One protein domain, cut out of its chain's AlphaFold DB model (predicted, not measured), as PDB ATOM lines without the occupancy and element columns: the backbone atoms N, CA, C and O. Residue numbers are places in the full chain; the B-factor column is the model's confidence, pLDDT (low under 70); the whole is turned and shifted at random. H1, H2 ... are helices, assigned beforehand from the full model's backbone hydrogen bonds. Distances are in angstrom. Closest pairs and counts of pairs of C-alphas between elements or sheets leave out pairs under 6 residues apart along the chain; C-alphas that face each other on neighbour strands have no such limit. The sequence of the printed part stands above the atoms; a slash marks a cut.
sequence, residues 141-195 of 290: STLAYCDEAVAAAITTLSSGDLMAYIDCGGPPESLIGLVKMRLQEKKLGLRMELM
ATOM      1  N   SER A 141     160.742 158.554 173.976       49.62
ATOM      2  CA  SER A 141     160.832 158.349 175.428       49.62
ATOM      3  C   SER A 141     160.358 156.959 175.877       49.62
ATOM      4  O   SER A 141     160.945 156.388 176.794       49.62
ATOM      5  N   THR A 142     159.387 156.365 175.177       52.06
ATOM      6  CA  THR A 142     158.945 154.972 175.356       52.06
ATOM      7  C   THR A 142     160.020 153.984 174.890       52.06
ATOM      8  O   THR A 142     160.161 152.911 175.468       52.06
ATOM      9  N   LEU A 143     160.825 154.366 173.887       54.59
ATOM     10  CA  LEU A 143     161.931 153.551 173.369       54.59
ATOM     11  C   LEU A 143     163.267 153.761 174.107       54.59
ATOM     12  O   LEU A 143     164.177 152.944 173.991       54.59
ATOM     13  N   ALA A 144     163.410 154.839 174.880       50.12
ATOM     14  CA  ALA A 144     164.631 155.125 175.637       50.12
ATOM     15  C   ALA A 144     164.856 154.154 176.815       50.12
ATOM     16  O   ALA A 144     165.969 154.067 177.331       50.12
ATOM     17  N   TYR A 145     163.823 153.402 177.214       52.94
ATOM     18  CA  TYR A 145     163.889 152.314 178.199       52.94
ATOM     19  C   TYR A 145     163.865 150.919 177.536       52.94
ATOM     20  O   TYR A 145     163.486 149.930 178.160       52.94
ATOM     21  N   CYS A 146     164.224 150.813 176.251       57.00
ATOM     22  CA  CYS A 146     164.217 149.532 175.547       57.00
ATOM     23  C   CYS A 146     165.300 148.587 176.078       57.00
ATOM     24  O   CYS A 146     166.469 148.694 175.715       57.00
ATOM     25  N   ASP A 147     164.878 147.625 176.892       65.69
ATOM     26  CA  ASP A 147     165.623 146.392 177.129       65.69
ATOM     27  C   ASP A 147     165.418 145.415 175.953       65.69
ATOM     28  O   ASP A 147     164.502 145.575 175.135       65.69
ATOM     29  N   GLU A 148     166.238 144.369 175.873       70.75
ATOM     30  CA  GLU A 148     166.166 143.327 174.837       70.75
ATOM     31  C   GLU A 148     164.752 142.710 174.737       70.75
ATOM     32  O   GLU A 148     164.266 142.396 173.647       70.75
ATOM     33  N   ALA A 149     164.032 142.646 175.862       71.12
ATOM     34  CA  ALA A 149     162.641 142.200 175.932       71.12
ATOM     35  C   ALA A 149     161.649 143.126 175.200       71.12
ATOM     36  O   ALA A 149     160.696 142.645 174.584       71.12
ATOM     37  N   VAL A 150     161.866 144.445 175.224       76.00
ATOM     38  CA  VAL A 150     161.006 145.427 174.536       76.00
ATOM     39  C   VAL A 150     161.251 145.375 173.029       76.00
ATOM     40  O   VAL A 150     160.300 145.399 172.250       76.00
ATOM     41  N   ALA A 151     162.505 145.204 172.601       79.56
ATOM     42  CA  ALA A 151     162.834 144.983 171.192       79.56
ATOM     43  C   ALA A 151     162.191 143.688 170.653       79.56
ATOM     44  O   ALA A 151     161.609 143.675 169.563       79.56
ATOM     45  N   ALA A 152     162.222 142.608 171.440       77.12
ATOM     46  CA  ALA A 152     161.516 141.373 171.104       77.12
ATOM     47  C   ALA A 152     159.994 141.591 171.008       77.12
ATOM     48  O   ALA A 152     159.368 141.097 170.069       77.12
ATOM     49  N   ALA A 153     159.399 142.374 171.910       80.25
ATOM     50  CA  ALA A 153     157.976 142.705 171.870       80.25
ATOM     51  C   ALA A 153     157.595 143.522 170.620       80.25
ATOM     52  O   ALA A 153     156.660 143.146 169.919       80.25
ATOM     53  N   ILE A 154     158.360 144.563 170.267       82.56
ATOM     54  CA  ILE A 154     158.120 145.404 169.073       82.56
ATOM     55  C   ILE A 154     158.119 144.572 167.787       82.56
ATOM     56  O   ILE A 154     157.334 144.816 166.874       82.56
ATOM     57  N   THR A 155     158.996 143.573 167.703       81.44
ATOM     58  CA  THR A 155     159.105 142.732 166.503       81.44
ATOM     59  C   THR A 155     158.064 141.612 166.442       81.44
ATOM     60  O   THR A 155     157.962 140.951 165.404       81.44
ATOM     61  N   THR A 156     157.324 141.338 167.521       81.50
ATOM     62  CA  THR A 156     156.444 140.156 167.623       81.50
ATOM     63  C   THR A 156     154.981 140.468 167.926       81.50
ATOM     64  O   THR A 156     154.124 139.697 167.491       81.50
ATOM     65  N   LEU A 157     154.685 141.551 168.643       82.12
ATOM     66  CA  LEU A 157     153.332 141.914 169.060       82.12
ATOM     67  C   LEU A 157     152.614 142.779 168.021       82.12
ATOM     68  O   LEU A 157     153.233 143.498 167.237       82.12
ATOM     69  N   SER A 158     151.281 142.716 168.035       82.69
ATOM     70  CA  SER A 158     150.439 143.661 167.298       82.69
ATOM     71  C   SER A 158     150.476 145.046 167.957       82.69
ATOM     72  O   SER A 158     150.847 145.170 169.121       82.69
ATOM     73  N   SER A 159     150.050 146.104 167.255       75.75
ATOM     74  CA  SER A 159     150.022 147.463 167.822       75.75
ATOM     75  C   SER A 159     149.172 147.570 169.096       75.75
ATOM     76  O   SER A 159     149.548 148.296 170.010       75.75
ATOM     77  N   GLY A 160     148.061 146.830 169.189       80.06
ATOM     78  CA  GLY A 160     147.219 146.800 170.391       80.06
ATOM     79  C   GLY A 160     147.881 146.064 171.557       80.06
ATOM     80  O   GLY A 160     147.896 146.567 172.679       80.06
ATOM     81  N   ASP A 161     148.499 144.915 171.280       81.88
ATOM     82  CA  ASP A 161     149.203 144.121 172.295       81.88
ATOM     83  C   ASP A 161     150.478 144.819 172.778       81.88
ATOM     84  O   ASP A 161     150.822 144.754 173.955       81.88
ATOM     85  N   LEU A 162     151.169 145.528 171.883       81.50
ATOM     86  CA  LEU A 162     152.336 146.330 172.222       81.50
ATOM     87  C   LEU A 162     151.953 147.480 173.156       81.50
ATOM     88  O   LEU A 162     152.654 147.695 174.137       81.50
ATOM     89  N   MET A 163     150.837 148.171 172.896       80.62
ATOM     90  CA  MET A 163     150.332 149.233 173.778       80.62
ATOM     91  C   MET A 163     149.979 148.699 175.174       80.62
ATOM     92  O   MET A 163     150.320 149.330 176.169       80.62
ATOM     93  N   ALA A 164     149.379 147.508 175.259       81.06
ATOM     94  CA  ALA A 164     149.117 146.839 176.537       81.06
ATOM     95  C   ALA A 164     150.402 146.354 177.242       81.06
ATOM     96  O   ALA A 164     150.449 146.291 178.467       81.06
ATOM     97  N   TYR A 165     151.452 146.021 176.484       75.62
ATOM     98  CA  TYR A 165     152.755 145.603 177.013       75.62
ATOM     99  C   TYR A 165     153.556 146.772 177.617       75.62
ATOM    100  O   TYR A 165     154.281 146.580 178.592       75.62
ATOM    101  N   ILE A 166     153.440 147.976 177.042       77.81
ATOM    102  CA  ILE A 166     154.167 149.183 177.483       77.81
ATOM    103  C   ILE A 166     153.399 150.042 178.496       77.81
ATOM    104  O   ILE A 166     153.937 151.051 178.954       77.81
ATOM    105  N   ASP A 167     152.153 149.689 178.823       79.62
ATOM    106  CA  ASP A 167     151.351 150.451 179.777       79.62
ATOM    107  C   ASP A 167     152.014 150.442 181.167       79.62
ATOM    108  O   ASP A 167     152.657 149.469 181.578       79.62
ATOM    109  N   CYS A 168     151.883 151.540 181.914       59.66
ATOM    110  CA  CYS A 168     152.670 151.839 183.122       59.66
ATOM    111  C   CYS A 168     152.443 150.864 184.307       59.66
ATOM    112  O   CYS A 168     152.979 151.088 185.394       59.66
ATOM    113  N   GLY A 169     151.645 149.808 184.118       68.62
ATOM    114  CA  GLY A 169     151.407 148.708 185.057       68.62
ATOM    115  C   GLY A 169     152.316 147.484 184.871       68.62
ATOM    116  O   GLY A 169     152.260 146.578 185.699       68.62
ATOM    117  N   GLY A 170     153.171 147.467 183.840       65.44
ATOM    118  CA  GLY A 170     154.005 146.314 183.489       65.44
ATOM    119  C   GLY A 170     153.258 145.284 182.623       65.44
ATOM    120  O   GLY A 170     152.031 145.202 182.682       65.44
ATOM    121  N   PRO A 171     153.972 144.505 181.790       71.56
ATOM    122  CA  PRO A 171     153.330 143.645 180.805       71.56
ATOM    123  C   PRO A 171     152.654 142.426 181.458       71.56
ATOM    124  O   PRO A 171     153.286 141.755 182.277       71.56
ATOM    125  N   PRO A 172     151.414 142.077 181.069       76.25
ATOM    126  CA  PRO A 172     150.740 140.877 181.562       76.25
ATOM    127  C   PRO A 172     151.486 139.604 181.137       76.25
ATOM    128  O   PRO A 172     152.035 139.514 180.032       76.25
ATOM    129  N   GLU A 173     151.469 138.577 181.987       78.50
ATOM    130  CA  GLU A 173     152.238 137.335 181.809       78.50
ATOM    131  C   GLU A 173     151.874 136.591 180.514       78.50
ATOM    132  O   GLU A 173     152.716 135.916 179.913       78.50
ATOM    133  N   SER A 174     150.636 136.762 180.043       78.69
ATOM    134  CA  SER A 174     150.151 136.230 178.766       78.69
ATOM    135  C   SER A 174     150.898 136.813 177.560       78.69
ATOM    136  O   SER A 174     151.251 136.066 176.645       78.69
ATOM    137  N   LEU A 175     151.203 138.114 177.572       82.81
ATOM    138  CA  LEU A 175     151.939 138.785 176.499       82.81
ATOM    139  C   LEU A 175     153.428 138.445 176.541       82.81
ATOM    140  O   LEU A 175     154.028 138.207 175.496       82.81
ATOM    141  N   ILE A 176     154.014 138.312 177.732       82.19
ATOM    142  CA  ILE A 176     155.400 137.841 177.888       82.19
ATOM    143  C   ILE A 176     155.552 136.423 177.306       82.19
ATOM    144  O   ILE A 176     156.502 136.137 176.569       82.19
ATOM    145  N   GLY A 177     154.592 135.535 177.592       82.25
ATOM    146  CA  GLY A 177     154.541 134.187 177.023       82.25
ATOM    147  C   GLY A 177     154.401 134.187 175.497       82.25
ATOM    148  O   GLY A 177     155.093 133.425 174.817       82.25
ATOM    149  N   LEU A 178     153.571 135.083 174.955       86.12
ATOM    150  CA  LEU A 178     153.373 135.259 173.516       86.12
ATOM    151  C   LEU A 178     154.652 135.735 172.810       86.12
ATOM    152  O   LEU A 178     155.049 135.130 171.811       86.12
ATOM    153  N   VAL A 179     155.335 136.749 173.354       85.94
ATOM    154  CA  VAL A 179     156.631 137.234 172.838       85.94
ATOM    155  C   VAL A 179     157.655 136.102 172.834       85.94
ATOM    156  O   VAL A 179     158.318 135.864 171.823       85.94
ATOM    157  N   LYS A 180     157.749 135.341 173.931       84.06
ATOM    158  CA  LYS A 180     158.678 134.208 174.042       84.06
ATOM    159  C   LYS A 180     158.371 133.111 173.020       84.06
ATOM    160  O   LYS A 180     159.296 132.609 172.386       84.06
ATOM    161  N   MET A 181     157.100 132.757 172.829       87.06
ATOM    162  CA  MET A 181     156.678 131.764 171.835       87.06
ATOM    163  C   MET A 181     157.020 132.216 170.410       87.06
ATOM    164  O   MET A 181     157.655 131.463 169.674       87.06
ATOM    165  N   ARG A 182     156.668 133.453 170.037       82.19
ATOM    166  CA  ARG A 182     156.939 134.015 168.701       82.19
ATOM    167  C   ARG A 182     158.431 134.183 168.426       82.19
ATOM    168  O   ARG A 182     158.876 133.994 167.296       82.19
ATOM    169  N   LEU A 183     159.221 134.495 169.450       82.56
ATOM    170  CA  LEU A 183     160.675 134.558 169.333       82.56
ATOM    171  C   LEU A 183     161.283 133.168 169.100       82.56
ATOM    172  O   LEU A 183     162.177 133.031 168.267       82.56
ATOM    173  N   GLN A 184     160.796 132.130 169.790       79.56
ATOM    174  CA  GLN A 184     161.232 130.748 169.546       79.56
ATOM    175  C   GLN A 184     160.794 130.253 168.162       79.56
ATOM    176  O   GLN A 184     161.593 129.632 167.470       79.56
ATOM    177  N   GLU A 185     159.577 130.582 167.722       80.25
ATOM    178  CA  GLU A 185     159.080 130.290 166.371       80.25
ATOM    179  C   GLU A 185     159.980 130.922 165.299       80.25
ATOM    180  O   GLU A 185     160.431 130.230 164.391       80.25
ATOM    181  N   LYS A 186     160.345 132.204 165.447       73.06
ATOM    182  CA  LYS A 186     161.283 132.886 164.538       73.06
ATOM    183  C   LYS A 186     162.705 132.342 164.628       73.06
ATOM    184  O   LYS A 186     163.382 132.252 163.611       73.06
ATOM    185  N   LYS A 187     163.166 131.940 165.815       77.69
ATOM    186  CA  LYS A 187     164.472 131.288 166.002       77.69
ATOM    187  C   LYS A 187     164.527 129.917 165.318       77.69
ATOM    188  O   LYS A 187     165.570 129.545 164.786       77.69
ATOM    189  N   LEU A 188     163.419 129.177 165.321       66.56
ATOM    190  CA  LEU A 188     163.269 127.919 164.588       66.56
ATOM    191  C   LEU A 188     163.112 128.158 163.079       66.56
ATOM    192  O   LEU A 188     163.702 127.415 162.303       66.56
ATOM    193  N   GLY A 189     162.414 129.223 162.675       65.31
ATOM    194  CA  GLY A 189     162.317 129.672 161.283       65.31
ATOM    195  C   GLY A 189     163.678 130.036 160.692       65.31
ATOM    196  O   GLY A 189     164.054 129.481 159.671       65.31
ATOM    197  N   LEU A 190     164.475 130.842 161.402       66.19
ATOM    198  CA  LEU A 190     165.852 131.181 161.017       66.19
ATOM    199  C   LEU A 190     166.771 129.956 160.960       66.19
ATOM    200  O   LEU A 190     167.690 129.913 160.153       66.19
ATOM    201  N   ARG A 191     166.544 128.943 161.807       57.62
ATOM    202  CA  ARG A 191     167.296 127.681 161.749       57.62
ATOM    203  C   ARG A 191     166.880 126.812 160.558       57.62
ATOM    204  O   ARG A 191     167.722 126.086 160.043       57.62
ATOM    205  N   MET A 192     165.610 126.856 160.162       58.16
ATOM    206  CA  MET A 192     165.099 126.136 158.995       58.16
ATOM    207  C   MET A 192     165.545 126.814 157.692       58.16
ATOM    208  O   MET A 192     165.992 126.120 156.793       58.16
ATOM    209  N   GLU A 193     165.555 128.150 157.655       58.22
ATOM    210  CA  GLU A 193     166.060 128.975 156.543       58.22
ATOM    211  C   GLU A 193     167.586 128.854 156.360       58.22
ATOM    212  O   GLU A 193     168.092 128.940 155.249       58.22
ATOM    213  N   LEU A 194     168.338 128.570 157.433       50.97
ATOM    214  CA  LEU A 194     169.781 128.291 157.361       50.97
ATOM    215  C   LEU A 194     170.109 126.886 156.803       50.97
ATOM    216  O   LEU A 194     171.275 126.597 156.551       50.97
ATOM    217  N   MET A 195     169.125 125.988 156.660       50.09
ATOM    218  CA  MET A 195     169.342 124.609 156.186       50.09
ATOM    219  C   MET A 195     169.089 124.427 154.679       50.09
ATOM    220  O   MET A 195     169.254 123.311 154.191       50.09
TER     221      MET A 195
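AT A GLANCE: This is residues 141 to 195 of the 290 residues of an uncharacterized protein of Capsicum annuum (UniProt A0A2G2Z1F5). One long helix, H3, runs past a short helical hairpin, H1 and H2, with H1 crosswise on it; residues 187 to 195, of which 187 to 193 belong to H3, stick out as an arm. The printed part has 55 residues with three named helices, H1, H2, H3 in chain order, and no named strand: all helix. It is only just loose, close to compact, radius of gyration of the C-alphas 12.4 A, spanning 42 by 23 by 16 A.

HOW THE PARTS SIT: H3, residues 173 to 193, touches H1, residues 148 to 156, with residues 179 to 183 alone, about perpendicular at 75 degrees; the closest C-alphas, of Ala 153 and Val 179, are 5.7 A apart. H1 and H2, residues 159 to 166, form a hairpin, opposite ways at a shallow tilt of 15 degrees; they only just touch, with 3 pairs of C-alphas within 8 A, the closest those of Ile 154 and Leu 162, 6.7 A. H2 and H3 are close but not clearly touching; their closest C-alphas, of Tyr 165 and Leu 175, are 6.9 A apart. In H1, H2 and H3 every O i to N i+4 pair is within hydrogen-bond range.

IN THESE COORDINATES: H3 measures 30.0 A from C-alpha 173 at (152.238, 137.335, 181.809) to C-alpha 193 at (166.060, 128.975, 156.543). H1, 12.5 A, begins at C-alpha 148 (166.166, 143.327, 174.837); H2 measures 10.7 A.

THE WHOLE: The C-alphas farthest apart, of Cys 168 and Met 195, are 41.8 A apart. The printed part has no cut; the link H1 to H2 is tight and H2 to H3 short. pLDDT is under 70 in residues 141 to 147, 168 to 170 and 188 to 195.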